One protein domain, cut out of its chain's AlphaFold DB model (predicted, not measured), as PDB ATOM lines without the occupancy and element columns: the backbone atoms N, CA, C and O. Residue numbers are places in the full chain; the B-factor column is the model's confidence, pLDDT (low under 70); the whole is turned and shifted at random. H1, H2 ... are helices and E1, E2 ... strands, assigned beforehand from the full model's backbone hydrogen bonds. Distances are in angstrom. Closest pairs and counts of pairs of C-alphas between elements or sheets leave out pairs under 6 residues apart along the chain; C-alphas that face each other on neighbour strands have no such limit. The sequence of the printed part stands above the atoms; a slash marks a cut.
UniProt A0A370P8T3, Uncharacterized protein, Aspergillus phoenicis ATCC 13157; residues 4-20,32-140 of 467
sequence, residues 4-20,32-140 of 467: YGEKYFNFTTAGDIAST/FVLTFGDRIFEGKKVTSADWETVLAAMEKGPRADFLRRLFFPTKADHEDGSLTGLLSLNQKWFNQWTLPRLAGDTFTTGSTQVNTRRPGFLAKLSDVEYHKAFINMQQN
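What this domain is: This is residues 4 to 20 and 32 to 140 of the 467 residues of an uncharacterized protein of Aspergillus phoenicis ATCC 13157 (UniProt A0A370P8T3). Three helices, H4, H5 and H8, stand roughly side by side in a triangle, with H3 meeting H8 near the last residues of both helices, at Ile 40 and Asn 136, and a small hairpin of E1 and E2 beside H8 and H5; H6 and H7 make a far corner joined to this body by loops. At the other end, H1 meets the beginning of H4, and residues 9 to 20, with H2, stick out as a free arm. The 126 printed residues hold eight named helices and two strands, in the order H1 to H7, E1, E2, H8, and the class is mostly helix. The two-stranded sheet is antiparallel. The whole is only just compact, close to loose, with a radius of gyration of the C-alphas of 16.4 A and spans of 53 by 27 by 25 A.

How they stand to each other: H1, residues 4 to 8, touches H4, residues 48 to 59, through residues 48 to 51 of H4 alone; the closest C-alphas, of Tyr 4 and Ser 48, are 4.3 A apart. H2, residues 11 to 18, touches no helix. H3, residues 32 to 41, touches H8, residues 127 to 139, at a steep tilt of 51 degrees, opposite ways; their closest C-alphas, Ile 40 and Asn 136, are 5.3 A apart. H4 and H5, residues 64 to 71, are close but not clearly touching, with C-alphas 57 and 67 closest at 7.5 A, at a shallow tilt of 11 degrees, opposite ways. H5 touches residues 134 to 138 of H8 alone, closest at C-alphas 64 and 138, 6.5 A, at a shallow tilt of 31 degrees, opposite ways. H6, residues 75 to 79, and H7, residues 92 to 95, are close but not clearly touching, with C-alphas 75 and 94 closest at 6.2 A. E1, residues 107 to 109, and E2, residues 112 to 114, form an antiparallel hairpin, with N 109 and O 112 at 2.8 A and N 114 and O 107 at 2.9 A, within hydrogen-bond range. The closest C-alphas of E1 and H8, Phe 107 and His 131, are 7.5 A apart. Every O i to N i+4 pair is within hydrogen-bond range in H1 to H6 and H8; H7 is too short for one.

Where its parts are: H1 begins at C-alpha 4, (-47.504, 3.793, -32.914). From first to last C-alpha, H2 measures 10.4 A, H3 13.7 A, H4 16.6 A, H5 10.6 A and H8 18.6 A. H8 ends at C-alpha 139, (-40.027, 5.622, -10.762).

The domain as a whole: The C-alphas farthest apart, Thr 20 and Asn 95, are 54.1 A apart. Residues 21 to 31 are not printed, and C-alphas 20 and 32 are 19.9 A apart across this cut. The links H6 to H7, H7 to E1 and E2 to H8 are long. Mean pLDDT of the printed part is 82.0; residues 4 to 18, 48, 104 to 106 and 111 are under 70.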
ATOM      1  N   TYR A   4     -46.216   4.321 -33.371       43.75
ATOM      2  CA  TYR A   4     -47.504   3.793 -32.914       43.75
ATOM      3  C   TYR A   4     -48.670   4.364 -33.734       43.75
ATOM      4  O   TYR A   4     -49.526   3.614 -34.200       43.75
ATOM      5  N   GLY A   5     -48.648   5.671 -34.006       44.00
ATOM      6  CA  GLY A   5     -49.601   6.316 -34.904       44.00
ATOM      7  C   GLY A   5     -49.633   5.675 -36.295       44.00
ATOM      8  O   GLY A   5     -50.702   5.352 -36.786       44.00
ATOM      9  N   GLU A   6     -48.482   5.385 -36.902       46.53
ATOM     10  CA  GLU A   6     -48.421   4.805 -38.259       46.53
ATOM     11  C   GLU A   6     -49.044   3.401 -38.381       46.53
ATOM     12  O   GLU A   6     -49.604   3.070 -39.422       46.53
ATOM     13  N   LYS A   7     -48.981   2.574 -37.327       45.28
ATOM     14  CA  LYS A   7     -49.507   1.193 -37.338       45.28
ATOM     15  C   LYS A   7     -51.011   1.118 -37.045       45.28
ATOM     16  O   LYS A   7     -51.671   0.183 -37.492       45.28
ATOM     17  N   TYR A   8     -51.544   2.077 -36.286       45.75
ATOM     18  CA  TYR A   8     -52.913   2.028 -35.758       45.75
ATOM     19  C   TYR A   8     -53.850   3.102 -36.319       45.75
ATOM     20  O   TYR A   8     -55.066   2.966 -36.178       45.75
ATOM     21  N   PHE A   9     -53.335   4.136 -36.994       46.53
ATOM     22  CA  PHE A   9     -54.176   5.124 -37.666       46.53
ATOM     23  C   PHE A   9     -54.874   4.503 -38.877       46.53
ATOM     24  O   PHE A   9     -54.372   4.499 -39.998       46.53
ATOM     25  N   ASN A  10     -56.102   4.041 -38.666       50.06
ATOM     26  CA  ASN A  10     -57.046   3.935 -39.761       50.06
ATOM     27  C   ASN A  10     -57.467   5.364 -40.140       50.06
ATOM     28  O   ASN A  10     -58.105   6.055 -39.342       50.06
ATOM     29  N   PHE A  11     -57.101   5.814 -41.344       46.06
ATOM     30  CA  PHE A  11     -57.427   7.153 -41.851       46.06
ATOM     31  C   PHE A  11     -58.922   7.487 -41.729       46.06
ATOM     32  O   PHE A  11     -59.272   8.640 -41.487       46.06
ATOM     33  N   THR A  12     -59.798   6.481 -41.818       51.84
ATOM     34  CA  THR A  12     -61.245   6.656 -41.612       51.84
ATOM     35  C   THR A  12     -61.580   7.049 -40.172       51.84
ATOM     36  O   THR A  12     -62.275   8.032 -39.953       51.84
ATOM     37  N   THR A  13     -61.002   6.375 -39.178       55.00
ATOM     38  CA  THR A  13     -61.247   6.646 -37.754       55.00
ATOM     39  C   THR A  13     -60.648   7.975 -37.294       55.00
ATOM     40  O   THR A  13     -61.261   8.685 -36.500       55.00
ATOM     41  N   ALA A  14     -59.476   8.350 -37.813       57.06
ATOM     42  CA  ALA A  14     -58.897   9.669 -37.560       57.06
ATOM     43  C   ALA A  14     -59.743  10.788 -38.194       57.06
ATOM     44  O   ALA A  14     -59.977  11.819 -37.564       57.06
ATOM     45  N   GLY A  15     -60.258  10.555 -39.407       60.12
ATOM     46  CA  GLY A  15     -61.236  11.432 -40.046       60.12
ATOM     47  C   GLY A  15     -62.525  11.566 -39.231       60.12
ATOM     48  O   GLY A  15     -63.022  12.677 -39.054       60.12
ATOM     49  N   ASP A  16     -63.025  10.468 -38.662       63.59
ATOM     50  CA  ASP A  16     -64.215  10.472 -37.808       63.59
ATOM     51  C   ASP A  16     -63.999  11.279 -36.527       63.59
ATOM     52  O   ASP A  16     -64.859  12.092 -36.180       63.59
ATOM     53  N   ILE A  17     -62.851  11.109 -35.861       66.31
ATOM     54  CA  ILE A  17     -62.450  11.905 -34.689       66.31
ATOM     55  C   ILE A  17     -62.385  13.388 -35.063       66.31
ATOM     56  O   ILE A  17     -63.047  14.209 -34.429       66.31
ATOM     57  N   ALA A  18     -61.678  13.740 -36.140       67.56
ATOM     58  CA  ALA A  18     -61.562  15.124 -36.605       67.56
ATOM     59  C   ALA A  18     -62.925  15.733 -36.988       67.56
ATOM     60  O   ALA A  18     -63.172  16.921 -36.788       67.56
ATOM     61  N   SER A  19     -63.858  14.918 -37.488       70.94
ATOM     62  CA  SER A  19     -65.209  15.371 -37.835       70.94
ATOM     63  C   SER A  19     -66.051  15.785 -36.622       70.94
ATOM     64  O   SER A  19     -67.104  16.407 -36.810       70.94
ATOM     65  N   THR A  20     -65.653  15.400 -35.400       76.00
ATOM     66  CA  THR A  20     -66.340  15.807 -34.163       76.00
ATOM     67  C   THR A  20     -66.075  17.255 -33.794       76.00
ATOM     68  O   THR A  20     -66.931  17.850 -33.146       76.00
ATOM     69  N   PHE A  32     -51.793  13.214 -22.351       76.31
ATOM     70  CA  PHE A  32     -51.421  12.009 -21.599       76.31
ATOM     71  C   PHE A  32     -50.413  11.139 -22.359       76.31
ATOM     72  O   PHE A  32     -49.458  10.644 -21.760       76.31
ATOM     73  N   VAL A  33     -50.581  10.982 -23.677       77.00
ATOM     74  CA  VAL A  33     -49.648  10.217 -24.524       77.00
ATOM     75  C   VAL A  33     -48.293  10.918 -24.615       77.00
ATOM     76  O   VAL A  33     -47.255  10.264 -24.496       77.00
ATOM     77  N   LEU A  34     -48.291  12.240 -24.806       77.94
ATOM     78  CA  LEU A  34     -47.066  13.042 -24.873       77.94
ATOM     79  C   LEU A  34     -46.328  13.030 -23.534       77.94
ATOM     80  O   LEU A  34     -45.154  12.679 -23.493       77.94
ATOM     81  N   THR A  35     -47.039  13.278 -22.432       83.62
ATOM     82  CA  THR A  35     -46.486  13.225 -21.072       83.62
ATOM     83  C   THR A  35     -45.903  11.850 -20.765       83.62
ATOM     84  O   THR A  35     -44.831  11.755 -20.169       83.62
ATOM     85  N   PHE A  36     -46.576  10.772 -21.179       84.38
ATOM     86  CA  PHE A  36     -46.035   9.424 -21.040       84.38
ATOM     87  C   PHE A  36     -44.738   9.258 -21.834       84.38
ATOM     88  O   PHE A  36     -43.738   8.780 -21.298       84.38
ATOM     89  N   GLY A  37     -44.747   9.671 -23.102       81.69
ATOM     90  CA  GLY A  37     -43.586   9.589 -23.981       81.69
ATOM     91  C   GLY A  37     -42.386  10.363 -23.440       81.69
ATOM     92  O   GLY A  37     -41.281   9.828 -23.413       81.69
ATOM     93  N   ASP A  38     -42.609  11.574 -22.944       85.50
ATOM     94  CA  ASP A  38     -41.561  12.426 -22.384       85.50
ATOM     95  C   ASP A  38     -41.027  11.876 -21.062       85.50
ATOM     96  O   ASP A  38     -39.815  11.823 -20.867       85.50
ATOM     97  N   ARG A  39     -41.902  11.387 -20.174       88.81
ATOM     98  CA  ARG A  39     -41.474  10.806 -18.893       88.81
ATOM     99  C   ARG A  39     -40.700   9.508 -19.055       88.81
ATOM    100  O   ARG A  39     -39.766   9.277 -18.300       88.81
ATOM    101  N   ILE A  40     -41.091   8.644 -19.992       88.44
ATOM    102  CA  ILE A  40     -40.441   7.340 -20.163       88.44
ATOM    103  C   ILE A  40     -39.233   7.433 -21.095       88.44
ATOM    104  O   ILE A  40     -38.183   6.870 -20.785       88.44
ATOM    105  N   PHE A  41     -39.358   8.146 -22.215       87.88
ATOM    106  CA  PHE A  41     -38.356   8.161 -23.280       87.88
ATOM    107  C   PHE A  41     -37.585   9.481 -23.410       87.88
ATOM    108  O   PHE A  41     -36.708   9.540 -24.264       87.88
ATOM    109  N   GLU A  42     -37.880  10.532 -22.634       86.88
ATOM    110  CA  GLU A  42     -37.205  11.847 -22.716       86.88
ATOM    111  C   GLU A  42     -37.160  12.405 -24.159       86.88
ATOM    112  O   GLU A  42     -36.128  12.878 -24.644       86.88
ATOM    113  N   GLY A  43     -38.266  12.272 -24.902       75.56
ATOM    114  CA  GLY A  43     -38.382  12.739 -26.290       75.56
ATOM    115  C   GLY A  43     -37.617  11.900 -27.329       75.56
ATOM    116  O   GLY A  43     -37.534  12.277 -28.503       75.56
ATOM    117  N   LYS A  44     -37.048  10.750 -26.941       84.06
ATOM    118  CA  LYS A  44     -36.293   9.876 -27.851       84.06
ATOM    119  C   LYS A  44     -37.209   9.064 -28.764       84.06
ATOM    120  O   LYS A  44     -38.292   8.612 -28.395       84.06
ATOM    121  N   LYS A  45     -36.744   8.840 -29.998       79.12
ATOM    122  CA  LYS A  45     -37.488   8.083 -31.014       79.12
ATOM    123  C   LYS A  45     -37.362   6.580 -30.773       79.12
ATOM    124  O   LYS A  45     -36.316   5.989 -31.030       79.12
ATOM    125  N   VAL A  46     -38.468   5.957 -30.389       80.56
ATOM    126  CA  VAL A  46     -38.601   4.501 -30.209       80.56
ATOM    127  C   VAL A  46     -39.597   3.920 -31.214       80.56
ATOM    128  O   VAL A  46     -40.355   4.665 -31.840       80.56
ATOM    129  N   THR A  47     -39.582   2.606 -31.435       78.31
ATOM    130  CA  THR A  47     -40.469   1.966 -32.420       78.31
ATOM    131  C   THR A  47     -41.876   1.714 -31.867       78.31
ATOM    132  O   THR A  47     -42.122   1.800 -30.669       78.31
ATOM    133  N   SER A  48     -42.818   1.373 -32.752       69.06
ATOM    134  CA  SER A  48     -44.199   1.024 -32.382       69.06
ATOM    135  C   SER A  48     -44.257  -0.207 -31.470       69.06
ATOM    136  O   SER A  48     -44.975  -0.222 -30.475       69.06
ATOM    137  N   ALA A  49     -43.431  -1.214 -31.770       77.81
ATOM    138  CA  ALA A  49     -43.323  -2.434 -30.972       77.81
ATOM    139  C   ALA A  49     -42.729  -2.167 -29.578       77.81
ATOM    140  O   ALA A  49     -43.139  -2.792 -28.597       77.81
ATOM    141  N   ASP A  50     -41.802  -1.210 -29.476       83.94
ATOM    142  CA  ASP A  50     -41.257  -0.780 -28.187       83.94
ATOM    143  C   ASP A  50     -42.340  -0.123 -27.327       83.94
ATOM    144  O   ASP A  50     -42.495  -0.483 -26.161       83.94
ATOM    145  N   TRP A  51     -43.131   0.778 -27.922       81.25
ATOM    146  CA  TRP A  51     -44.290   1.396 -27.270       81.25
ATOM    147  C   TRP A  51     -45.273   0.348 -26.746       81.25
ATOM    148  O   TRP A  51     -45.650   0.395 -25.580       81.25
ATOM    149  N   GLU A  52     -45.657  -0.627 -27.571       81.00
ATOM    150  CA  GLU A  52     -46.569  -1.705 -27.163       81.00
ATOM    151  C   GLU A  52     -46.020  -2.514 -25.983       81.00
ATOM    152  O   GLU A  52     -46.742  -2.788 -25.024       81.00
ATOM    153  N   THR A  53     -44.732  -2.856 -26.032       87.69
ATOM    154  CA  THR A  53     -44.066  -3.629 -24.977       87.69
ATOM    155  C   THR A  53     -44.021  -2.847 -23.666       87.69
ATOM    156  O   THR A  53     -44.348  -3.392 -22.612       87.69
ATOM    157  N   VAL A  54     -43.666  -1.561 -23.724       88.50
ATOM    158  CA  VAL A  54     -43.627  -0.668 -22.560       88.50
ATOM    159  C   VAL A  54     -45.027  -0.484 -21.974       88.50
ATOM    160  O   VAL A  54     -45.207  -0.675 -20.775       88.50
ATOM    161  N   LEU A  55     -46.045  -0.212 -22.796       85.38
ATOM    162  CA  LEU A  55     -47.429  -0.064 -22.331       85.38
ATOM    163  C   LEU A  55     -47.959  -1.343 -21.671       85.38
ATOM    164  O   LEU A  55     -48.607  -1.277 -20.628       85.38
ATOM    165  N   ALA A  56     -47.681  -2.511 -22.254       87.00
ATOM    166  CA  ALA A  56     -48.066  -3.796 -21.675       87.00
ATOM    167  C   ALA A  56     -47.337  -4.087 -20.352       87.00
ATOM    168  O   ALA A  56     -47.899  -4.726 -19.462       87.00
ATOM    169  N   ALA A  57     -46.095  -3.621 -20.207       88.88
ATOM    170  CA  ALA A  57     -45.336  -3.743 -18.968       88.88
ATOM    171  C   ALA A  57     -45.877  -2.826 -17.858       88.88
ATOM    172  O   ALA A  57     -46.002  -3.275 -16.720       88.88
ATOM    173  N   MET A  58     -46.237  -1.581 -18.187       86.56
ATOM    174  CA  MET A  58     -46.814  -0.626 -17.230       86.56
ATOM    175  C   MET A  58     -48.198  -1.071 -16.734       86.56
ATOM    176  O   MET A  58     -48.477  -0.981 -15.544       86.56
ATOM    177  N   GLU A  59     -49.038  -1.634 -17.612       84.00
ATOM    178  CA  GLU A  59     -50.377  -2.135 -17.251       84.00
ATOM    179  C   GLU A  59     -50.331  -3.262 -16.204       84.00
ATOM    180  O   GLU A  59     -51.210  -3.366 -15.352       84.00
ATOM    181  N   LYS A  60     -49.280  -4.092 -16.223       79.94
ATOM    182  CA  LYS A  60     -49.107  -5.191 -15.260       79.94
ATOM    183  C   LYS A  60     -48.642  -4.739 -13.872       79.94
ATOM    184  O   LYS A  60     -48.490  -5.587 -12.994       79.94
ATOM    185  N   GLY A  61     -48.409  -3.440 -13.670       76.75
ATOM    186  CA  GLY A  61     -47.767  -2.911 -12.473       76.75
ATOM    187  C   GLY A  61     -46.274  -3.250 -12.508       76.75
ATOM    188  O   GLY A  61     -45.896  -4.377 -12.173       76.75
ATOM    189  N   PRO A  62     -45.405  -2.322 -12.937       76.44
ATOM    190  CA  PRO A  62     -44.020  -2.625 -13.271       76.44
ATOM    191  C   PRO A  62     -43.177  -2.867 -12.011       76.44
ATOM    192  O   PRO A  62     -42.461  -1.996 -11.523       76.44
ATOM    193  N   ARG A  63     -43.252  -4.084 -11.462       84.69
ATOM    194  CA  ARG A  63     -42.392  -4.524 -10.358       84.69
ATOM    195  C   ARG A  63     -40.934  -4.504 -10.807       84.69
ATOM    196  O   ARG A  63     -40.635  -4.849 -11.952       84.69
ATOM    197  N   ALA A  64     -40.031  -4.171  -9.887       86.25
ATOM    198  CA  ALA A  64     -38.603  -4.055 -10.179       86.25
ATOM    199  C   ALA A  64     -38.039  -5.311 -10.868       86.25
ATOM    200  O   ALA A  64     -37.403  -5.188 -11.911       86.25
ATOM    201  N   ASP A  65     -38.370  -6.507 -10.370       88.00
ATOM    202  CA  ASP A  65     -37.909  -7.778 -10.949       88.00
ATOM    203  C   ASP A  65     -38.467  -8.043 -12.350       88.00
ATOM    204  O   ASP A  65     -37.765  -8.558 -13.223       88.00
ATOM    205  N   PHE A  66     -39.727  -7.670 -12.588       91.12
ATOM    206  CA  PHE A  66     -40.359  -7.820 -13.896       91.12
ATOM    207  C   PHE A  66     -39.688  -6.913 -14.928       91.12
ATOM    208  O   PHE A  66     -39.326  -7.374 -16.010       91.12
ATOM    209  N   LEU A  67     -39.462  -5.642 -14.582       91.50
ATOM    210  CA  LEU A  67     -38.738  -4.713 -15.447       91.50
ATOM    211  C   LEU A  67     -37.285  -5.139 -15.654       91.50
ATOM    212  O   LEU A  67     -36.775  -5.040 -16.768       91.50
ATOM    213  N   ARG A  68     -36.628  -5.661 -14.612       92.31
ATOM    214  CA  ARG A  68     -35.253  -6.162 -14.704       92.31
ATOM    215  C   ARG A  68     -35.170  -7.305 -15.710       92.31
ATOM    216  O   ARG A  68     -34.301  -7.283 -16.570       92.31
ATOM    217  N   ARG A  69     -36.111  -8.253 -15.672       92.06
ATOM    218  CA  ARG A  69     -36.219  -9.334 -16.668       92.06
ATOM    219  C   ARG A  69     -36.573  -8.822 -18.063       92.06
ATOM    220  O   ARG A  69     -36.103  -9.374 -19.053       92.06
ATOM    221  N   LEU A  70     -37.391  -7.772 -18.152       94.00
ATOM    222  CA  LEU A  70     -37.797  -7.173 -19.422       94.00
ATOM    223  C   LEU A  70     -36.622  -6.491 -20.136       94.00
ATOM    224  O   LEU A  70     -36.470  -6.680 -21.339       94.00
ATOM    225  N   PHE A  71     -35.820  -5.703 -19.419       93.88
ATOM    226  CA  PHE A  71     -34.709  -4.933 -19.991       93.88
ATOM    227  C   PHE A  71     -33.393  -5.725 -20.018       93.88
ATOM    228  O   PHE A  71     -32.650  -5.695 -20.999       93.88
ATOM    229  N   PHE A  72     -33.119  -6.476 -18.956       93.19
ATOM    230  CA  PHE A  72     -31.824  -7.100 -18.688       93.19
ATOM    231  C   PHE A  72     -31.971  -8.614 -18.437       93.19
ATOM    232  O   PHE A  72     -31.623  -9.109 -17.361       93.19
ATOM    233  N   PRO A  73     -32.512  -9.391 -19.395       93.38
ATOM    234  CA  PRO A  73     -32.680 -10.834 -19.227       93.38
ATOM    235  C   PRO A  73     -31.323 -11.519 -19.017       93.38
ATOM    236  O   PRO A  73     -30.304 -11.081 -19.555       93.38
ATOM    237  N   THR A  74     -31.295 -12.606 -18.251       91.31
ATOM    238  CA  THR A  74     -30.096 -13.425 -18.033       91.31
ATOM    239  C   THR A  74     -30.358 -14.877 -18.409       91.31
ATOM    240  O   THR A  74     -31.500 -15.289 -18.608       91.31
ATOM    241  N   LYS A  75     -29.289 -15.671 -18.507       89.31
ATOM    242  CA  LYS A  75     -29.412 -17.110 -18.757       89.31
ATOM    243  C   LYS A  75     -30.125 -17.831 -17.606       89.31
ATOM    244  O   LYS A  75     -30.948 -18.697 -17.871       89.31
ATOM    245  N   ALA A  76     -29.878 -17.411 -16.364       90.31
ATOM    246  CA  ALA A  76     -30.548 -17.960 -15.190       90.31
ATOM    247  C   ALA A  76     -32.074 -17.765 -15.254       90.31
ATOM    248  O   ALA A  76     -32.805 -18.700 -14.955       90.31
ATOM    249  N   ASP A  77     -32.556 -16.613 -15.744       91.06
ATOM    250  CA  ASP A  77     -34.001 -16.377 -15.934       91.06
ATOM    251  C   ASP A  77     -34.627 -17.289 -17.009       91.06
ATOM    252  O   ASP A  77     -35.837 -17.513 -17.044       91.06
ATOM    253  N   HIS A  78     -33.825 -17.770 -17.962       90.25
ATOM    254  CA  HIS A  78     -34.314 -18.776 -18.896       90.25
ATOM    255  C   HIS A  78     -34.352 -20.150 -18.226       90.25
ATOM    256  O   HIS A  78     -35.363 -20.847 -18.334       90.25
ATOM    257  N   GLU A  79     -33.260 -20.539 -17.570       90.69
ATOM    258  CA  GLU A  79     -33.105 -21.854 -16.944       90.69
ATOM    259  C   GLU A  79     -34.125 -22.073 -15.810       90.69
ATOM    260  O   GLU A  79     -34.620 -23.187 -15.651       90.69
ATOM    261  N   ASP A  80     -34.518 -21.015 -15.091       91.25
ATOM    262  CA  ASP A  80     -35.554 -21.049 -14.048       91.25
ATOM    263  C   ASP A  80     -37.003 -20.965 -14.584       91.25
ATOM    264  O   ASP A  80     -37.962 -21.068 -13.817       91.25
ATOM    265  N   GLY A  81     -37.181 -20.787 -15.900       88.75
ATOM    266  CA  GLY A  81     -38.488 -20.708 -16.555       88.75
ATOM    267  C   GLY A  81     -39.252 -19.397 -16.337       88.75
ATOM    268  O   GLY A  81     -40.449 -19.336 -16.628       88.75
ATOM    269  N   SER A  82     -38.610 -18.332 -15.852       89.44
ATOM    270  CA  SER A  82     -39.278 -17.060 -15.545       89.44
ATOM    271  C   SER A  82     -39.558 -16.167 -16.765       89.44
ATOM    272  O   SER A  82     -40.399 -15.263 -16.692       89.44
ATOM    273  N   LEU A  83     -38.914 -16.425 -17.909       91.19
ATOM    274  CA  LEU A  83     -39.109 -15.682 -19.163       91.19
ATOM    275  C   LEU A  83     -40.349 -16.142 -19.947       91.19
ATOM    276  O   LEU A  83     -40.251 -16.773 -20.998       91.19
ATOM    277  N   THR A  84     -41.538 -15.789 -19.457       89.38
ATOM    278  CA  THR A  84     -42.823 -16.153 -20.080       89.38
ATOM    279  C   THR A  84     -43.641 -14.940 -20.539       89.38
ATOM    280  O   THR A  84     -43.429 -13.798 -20.116       89.38
ATOM    281  N   GLY A  85     -44.594 -15.168 -21.452       89.38
ATOM    282  CA  GLY A  85     -45.488 -14.129 -21.974       89.38
ATOM    283  C   GLY A  85     -44.727 -12.955 -22.598       89.38
ATOM    284  O   GLY A  85     -43.971 -13.139 -23.547       89.38
ATOM    285  N   LEU A  86     -44.886 -11.746 -22.042       89.69
ATOM    286  CA  LEU A  86     -44.188 -10.537 -22.517       89.69
ATOM    287  C   LEU A  86     -42.655 -10.634 -22.369       89.69
ATOM    288  O   LEU A  86     -41.915  -9.990 -23.111       89.69
ATOM    289  N   LEU A  87     -42.167 -11.439 -21.420       91.56
ATOM    290  CA  LEU A  87     -40.738 -11.665 -21.175       91.56
ATOM    291  C   LEU A  87     -40.141 -12.748 -22.083       91.56
ATOM    292  O   LEU A  87     -38.927 -12.922 -22.095       91.56
ATOM    293  N   SER A  88     -40.978 -13.464 -22.841       92.75
ATOM    294  CA  SER A  88     -40.540 -14.565 -23.694       92.75
ATOM    295  C   SER A  88     -39.542 -14.089 -24.747       92.75
ATOM    296  O   SER A  88     -39.757 -13.090 -25.439       92.75
ATOM    297  N   LEU A  89     -38.464 -14.854 -24.906       91.69
ATOM    298  CA  LEU A  89     -37.423 -14.642 -25.905       91.69
ATOM    299  C   LEU A  89     -37.187 -15.929 -26.692       91.69
ATOM    300  O   LEU A  89     -37.470 -17.028 -26.221       91.69
ATOM    301  N   ASN A  90     -36.665 -15.796 -27.910       91.81
ATOM    302  CA  ASN A  90     -36.286 -16.955 -28.707       91.81
ATOM    303  C   ASN A  90     -35.167 -17.724 -27.984       91.81
ATOM    304  O   ASN A  90     -34.115 -17.147 -27.711       91.81
ATOM    305  N   GLN A  91     -35.376 -19.018 -27.728       89.31
ATOM    306  CA  GLN A  91     -34.426 -19.894 -27.026       89.31
ATOM    307  C   GLN A  91     -33.026 -19.905 -27.665       89.31
ATOM    308  O   GLN A  91     -32.024 -20.118 -26.981       89.31
ATOM    309  N   LYS A  92     -32.929 -19.607 -28.968       92.38
ATOM    310  CA  LYS A  92     -31.641 -19.454 -29.654       92.38
ATOM    311  C   LYS A  92     -30.732 -18.422 -28.983       92.38
ATOM    312  O   LYS A  92     -29.535 -18.655 -28.969       92.38
ATOM    313  N   TRP A  93     -31.259 -17.368 -28.348       91.50
ATOM    314  CA  TRP A  93     -30.472 -16.356 -27.613       91.50
ATOM    315  C   TRP A  93     -29.735 -16.857 -26.367       91.50
ATOM    316  O   TRP A  93     -28.962 -16.104 -25.778       91.50
ATOM    317  N   PHE A  94     -29.980 -18.099 -25.965       89.38
ATOM    318  CA  PHE A  94     -29.363 -18.701 -24.787       89.38
ATOM    319  C   PHE A  94     -28.595 -19.982 -25.110       89.38
ATOM    320  O   PHE A  94     -27.653 -20.322 -24.396       89.38
ATOM    321  N   ASN A  95     -28.988 -20.672 -26.185       87.81
ATOM    322  CA  ASN A  95     -28.405 -21.955 -26.584       87.81
ATOM    323  C   ASN A  95     -27.439 -21.835 -27.774       87.81
ATOM    324  O   ASN A  95     -26.593 -22.704 -27.952       87.81
ATOM    325  N   GLN A  96     -27.594 -20.809 -28.620       89.69
ATOM    326  CA  GLN A  96     -26.856 -20.668 -29.888       89.69
ATOM    327  C   GLN A  96     -26.212 -19.286 -30.053       89.69
ATOM    328  O   GLN A  96     -25.104 -19.175 -30.563       89.69
ATOM    329  N   TRP A  97     -26.906 -18.232 -29.634       90.06
ATOM    330  CA  TRP A  97     -26.447 -16.848 -29.654       90.06
ATOM    331  C   TRP A  97     -26.195 -16.365 -28.229       90.06
ATOM    332  O   TRP A  97     -26.680 -16.956 -27.266       90.06
ATOM    333  N   THR A  98     -25.458 -15.268 -28.098       86.25
ATOM    334  CA  THR A  98     -25.265 -14.570 -26.828       86.25
ATOM    335  C   THR A  98     -26.172 -13.351 -26.764       86.25
ATOM    336  O   THR A  98     -26.338 -12.635 -27.751       86.25
ATOM    337  N   LEU A  99     -26.767 -13.098 -25.596       90.12
ATOM    338  CA  LEU A  99     -27.524 -11.867 -25.380       90.12
ATOM    339  C   LEU A  99     -26.632 -10.640 -25.638       90.12
ATOM    340  O   LEU A  99     -25.480 -10.634 -25.186       90.12
ATOM    341  N   PRO A 100     -27.152  -9.594 -26.308       90.88
ATOM    342  CA  PRO A 100     -26.435  -8.338 -26.481       90.88
ATOM    343  C   PRO A 100     -25.953  -7.793 -25.135       90.88
ATOM    344  O   PRO A 100     -26.661  -7.888 -24.129       90.88
ATOM    345  N   ARG A 101     -24.741  -7.237 -25.110       88.94
ATOM    346  CA  ARG A 101     -24.132  -6.646 -23.913       88.94
ATOM    347  C   ARG A 101     -24.211  -5.128 -23.982       88.94
ATOM    348  O   ARG A 101     -24.109  -4.563 -25.067       88.94
ATOM    349  N   LEU A 102     -24.381  -4.500 -22.826       87.31
ATOM    350  CA  LEU A 102     -24.231  -3.052 -22.690       87.31
ATOM    351  C   LEU A 102     -22.728  -2.728 -22.750       87.31
ATOM    352  O   LEU A 102     -21.929  -3.425 -22.129       87.31
ATOM    353  N   ALA A 103     -22.350  -1.716 -23.525       76.94
ATOM    354  CA  ALA A 103     -20.965  -1.335 -23.793       76.94
ATOM    355  C   ALA A 103     -20.326  -0.486 -22.675       76.94
ATOM    356  O   ALA A 103     -19.109  -0.330 -22.663       76.94
ATOM    357  N   GLY A 104     -21.127   0.079 -21.762       64.88
ATOM    358  CA  GLY A 104     -20.652   0.886 -20.632       64.88
ATOM    359  C   GLY A 104     -20.331   0.066 -19.379       64.88
ATOM    360  O   GLY A 104     -20.897  -1.011 -19.179       64.88
ATOM    361  N   ASP A 105     -19.454   0.605 -18.523       56.56
ATOM    362  CA  ASP A 105     -19.165   0.065 -17.192       56.56
ATOM    363  C   ASP A 105     -20.474  -0.188 -16.428       56.56
ATOM    364  O   ASP A 105     -21.367   0.656 -16.388       56.56
ATOM    365  N   THR A 106     -20.586  -1.393 -15.870       65.50
ATOM    366  CA  THR A 106     -21.737  -1.980 -15.163       65.50
ATOM    367  C   THR A 106     -22.789  -0.986 -14.664       65.50
ATOM    368  O   THR A 106     -22.594  -0.294 -13.666       65.50
ATOM    369  N   PHE A 107     -23.961  -0.997 -15.300       77.44
ATOM    370  CA  PHE A 107     -25.122  -0.283 -14.787       77.44
ATOM    371  C   PHE A 107     -25.661  -1.005 -13.545       77.44
ATOM    372  O   PHE A 107     -25.779  -2.231 -13.522       77.44
ATOM    373  N   THR A 108     -26.013  -0.256 -12.503       73.62
ATOM    374  CA  THR A 108     -26.633  -0.800 -11.287       73.62
ATOM    375  C   THR A 108     -28.139  -0.560 -11.289       73.62
ATOM    376  O   THR A 108     -28.612   0.535 -11.594       73.62
ATOM    377  N   THR A 109     -28.902  -1.586 -10.921       70.75
ATOM    378  CA  THR A 109     -30.354  -1.528 -10.715       70.75
ATOM    379  C   THR A 109     -30.649  -1.999  -9.293       70.75
ATOM    380  O   THR A 109     -30.620  -3.197  -9.008       70.75
ATOM    381  N   GLY A 110     -30.827  -1.056  -8.363       71.75
ATOM    382  CA  GLY A 110     -30.827  -1.364  -6.930       71.75
ATOM    383  C   GLY A 110     -29.496  -1.992  -6.499       71.75
ATOM    384  O   GLY A 110     -28.437  -1.417  -6.734       71.75
ATOM    385  N   SER A 111     -29.545  -3.188  -5.911       65.44
ATOM    386  CA  SER A 111     -28.367  -3.961  -5.485       65.44
ATOM    387  C   SER A 111     -27.746  -4.838  -6.582       65.44
ATOM    388  O   SER A 111     -26.748  -5.508  -6.327       65.44
ATOM    389  N   THR A 112     -28.326  -4.880  -7.788       73.25
ATOM    390  CA  THR A 112     -27.925  -5.832  -8.838       73.25
ATOM    391  C   THR A 112     -27.216  -5.120  -9.982       73.25
ATOM    392  O   THR A 112     -27.743  -4.150 -10.531       73.25
ATOM    393  N   GLN A 113     -26.043  -5.617 -10.373       81.81
ATOM    394  CA  GLN A 113     -25.363  -5.182 -11.592       81.81
ATOM    395  C   GLN A 113     -25.997  -5.833 -12.823       81.81
ATOM    396  O   GLN A 113     -26.232  -7.043 -12.850       81.81
ATOM    397  N   VAL A 114     -26.257  -5.031 -13.855       84.81
ATOM    398  CA  VAL A 114     -26.834  -5.479 -15.124       84.81
ATOM    399  C   VAL A 114     -25.892  -5.159 -16.278       84.81
ATOM    400  O   VAL A 114     -25.284  -4.093 -16.340       84.81
ATOM    401  N   ASN A 115     -25.742  -6.116 -17.191       87.62
ATOM    402  CA  ASN A 115     -24.787  -6.036 -18.301       87.62
ATOM    403  C   ASN A 115     -25.313  -6.644 -19.610       87.62
ATOM    404  O   ASN A 115     -24.585  -6.700 -20.601       87.62
ATOM    405  N   THR A 116     -26.546  -7.144 -19.627       90.69
ATOM    406  CA  THR A 116     -27.214  -7.667 -20.824       90.69
ATOM    407  C   THR A 116     -28.212  -6.650 -21.353       90.69
ATOM    408  O   THR A 116     -28.557  -5.703 -20.664       90.69
ATOM    409  N   ARG A 117     -28.694  -6.837 -22.575       91.50
ATOM    410  CA  ARG A 117     -29.758  -6.040 -23.178       91.50
ATOM    411  C   ARG A 117     -30.732  -6.965 -23.880       91.50
ATOM    412  O   ARG A 117     -30.319  -7.906 -24.563       91.50
ATOM    413  N   ARG A 118     -32.032  -6.697 -23.746       93.50
ATOM    414  CA  ARG A 118     -33.048  -7.469 -24.462       93.50
ATOM    415  C   ARG A 118     -32.875  -7.316 -25.985       93.50
ATOM    416  O   ARG A 118     -32.906  -6.189 -26.486       93.50
ATOM    417  N   PRO A 119     -32.759  -8.424 -26.742       92.12
ATOM    418  CA  PRO A 119     -32.612  -8.367 -28.191       92.12
ATOM    419  C   PRO A 119     -33.776  -7.637 -28.872       92.12
ATOM    420  O   PRO A 119     -34.940  -7.952 -28.624       92.12
ATOM    421  N   GLY A 120     -33.456  -6.672 -29.738       88.56
ATOM    422  CA  GLY A 120     -34.430  -5.941 -30.558       88.56
ATOM    423  C   GLY A 120     -35.325  -4.942 -29.814       88.56
ATOM    424  O   GLY A 120     -36.070  -4.223 -30.469       88.56
ATOM    425  N   PHE A 121     -35.241  -4.855 -28.483       93.31
ATOM    426  CA  PHE A 121     -36.056  -3.944 -27.679       93.31
ATOM    427  C   PHE A 121     -35.343  -2.604 -27.470       93.31
ATOM    428  O   PHE A 121     -34.176  -2.563 -27.070       93.31
ATOM    429  N   LEU A 122     -36.049  -1.510 -27.763       92.00
ATOM    430  CA  LEU A 122     -35.561  -0.129 -27.730       92.00
ATOM    431  C   LEU A 122     -34.225   0.029 -28.464       92.00
ATOM    432  O   LEU A 122     -33.372   0.806 -28.046       92.00
ATOM    433  N   ALA A 123     -34.010  -0.721 -29.548       89.69
ATOM    434  CA  ALA A 123     -32.703  -0.873 -30.198       89.69
ATOM    435  C   ALA A 123     -32.089   0.445 -30.711       89.69
ATOM    436  O   ALA A 123     -30.890   0.509 -30.955       89.69
ATOM    437  N   LYS A 124     -32.904   1.495 -30.868       88.06
ATOM    438  CA  LYS A 124     -32.468   2.835 -31.295       88.06
ATOM    439  C   LYS A 124     -31.879   3.689 -30.168       88.06
ATOM    440  O   LYS A 124     -31.305   4.730 -30.461       88.06
ATOM    441  N   LEU A 125     -32.052   3.284 -28.909       91.06
ATOM    442  CA  LEU A 125     -31.507   3.991 -27.752       91.06
ATOM    443  C   LEU A 125     -30.063   3.553 -27.489       91.06
ATOM    444  O   LEU A 125     -29.770   2.352 -27.518       91.06
ATOM    445  N   SER A 126     -29.187   4.504 -27.163       91.75
ATOM    446  CA  SER A 126     -27.871   4.204 -26.583       91.75
ATOM    447  C   SER A 126     -28.016   3.456 -25.252       91.75
ATOM    448  O   SER A 126     -29.091   3.435 -24.657       91.75
ATOM    449  N   ASP A 127     -26.949   2.831 -24.758       90.50
ATOM    450  CA  ASP A 127     -27.023   2.039 -23.519       90.50
ATOM    451  C   ASP A 127     -27.390   2.883 -22.291       90.50
ATOM    452  O   ASP A 127     -28.162   2.436 -21.443       90.50
ATOM    453  N   VAL A 128     -26.923   4.134 -22.243       89.62
ATOM    454  CA  VAL A 128     -27.291   5.094 -21.192       89.62
ATOM    455  C   VAL A 128     -28.780   5.445 -21.274       89.62
ATOM    456  O   VAL A 128     -29.476   5.437 -20.264       89.62
ATOM    457  N   GLU A 129     -29.298   5.721 -22.473       91.81
ATOM    458  CA  GLU A 129     -30.723   6.029 -22.685       91.81
ATOM    459  C   GLU A 129     -31.622   4.813 -22.415       91.81
ATOM    460  O   GLU A 129     -32.722   4.952 -21.883       91.81
ATOM    461  N   TYR A 130     -31.147   3.613 -22.745       92.75
ATOM    462  CA  TYR A 130     -31.834   2.356 -22.472       92.75
ATOM    463  C   TYR A 130     -31.979   2.105 -20.967       92.75
ATOM    464  O   TYR A 130     -33.067   1.769 -20.495       92.75
ATOM    465  N   HIS A 131     -30.900   2.311 -20.204       91.12
ATOM    466  CA  HIS A 131     -30.929   2.205 -18.743       91.12
ATOM    467  C   HIS A 131     -31.800   3.293 -18.105       91.12
ATOM    468  O   HIS A 131     -32.601   2.989 -17.223       91.12
ATOM    469  N   LYS A 132     -31.747   4.534 -18.605       91.62
ATOM    470  CA  LYS A 132     -32.654   5.603 -18.160       91.62
ATOM    471  C   LYS A 132     -34.126   5.252 -18.358       91.62
ATOM    472  O   LYS A 132     -34.907   5.430 -17.430       91.62
ATOM    473  N   ALA A 133     -34.508   4.704 -19.514       92.12
ATOM    474  CA  ALA A 133     -35.892   4.290 -19.759       92.12
ATOM    475  C   ALA A 133     -36.376   3.253 -18.726       92.12
ATOM    476  O   ALA A 133     -37.506   3.335 -18.245       92.12
ATOM    477  N   PHE A 134     -35.503   2.324 -18.320       92.38
ATOM    478  CA  PHE A 134     -35.781   1.390 -17.229       92.38
ATOM    479  C   PHE A 134     -36.018   2.110 -15.889       92.38
ATOM    480  O   PHE A 134     -37.019   1.840 -15.222       92.38
ATOM    481  N   ILE A 135     -35.136   3.041 -15.508       91.31
ATOM    482  CA  ILE A 135     -35.271   3.819 -14.264       91.31
ATOM    483  C   ILE A 135     -36.560   4.649 -14.276       91.31
ATOM    484  O   ILE A 135     -37.309   4.642 -13.298       91.31
ATOM    485  N   ASN A 136     -36.870   5.294 -15.397       92.50
ATOM    486  CA  ASN A 136     -38.067   6.112 -15.553       92.50
ATOM    487  C   ASN A 136     -39.347   5.281 -15.388       92.50
ATOM    488  O   ASN A 136     -40.278   5.719 -14.710       92.50
ATOM    489  N   MET A 137     -39.386   4.058 -15.933       91.88
ATOM    490  CA  MET A 137     -40.501   3.130 -15.710       91.88
ATOM    491  C   MET A 137     -40.611   2.694 -14.241       91.88
ATOM    492  O   MET A 137     -41.720   2.635 -13.713       91.88
ATOM    493  N   GLN A 138     -39.487   2.426 -13.566       89.75
ATOM    494  CA  GLN A 138     -39.484   2.070 -12.141       89.75
ATOM    495  C   GLN A 138     -39.997   3.202 -11.245       89.75
ATOM    496  O   GLN A 138     -40.709   2.942 -10.277       89.75
ATOM    497  N   GLN A 139     -39.644   4.450 -11.553       90.56
ATOM    498  CA  GLN A 139     -40.027   5.622 -10.762       90.56
ATOM    499  C   GLN A 139     -41.475   6.070 -10.999       90.56
ATOM    500  O   GLN A 139     -42.021   6.825 -10.198       90.56
ATOM    501  N   ASN A 140     -42.119   5.604 -12.074       89.00
ATOM    502  CA  ASN A 140     -43.458   6.038 -12.470       89.00
ATOM    503  C   ASN A 140     -44.465   4.870 -12.589       89.00
ATOM    504  O   ASN A 140     -45.170   4.788 -13.593       89.00
TER     505      ASN A 140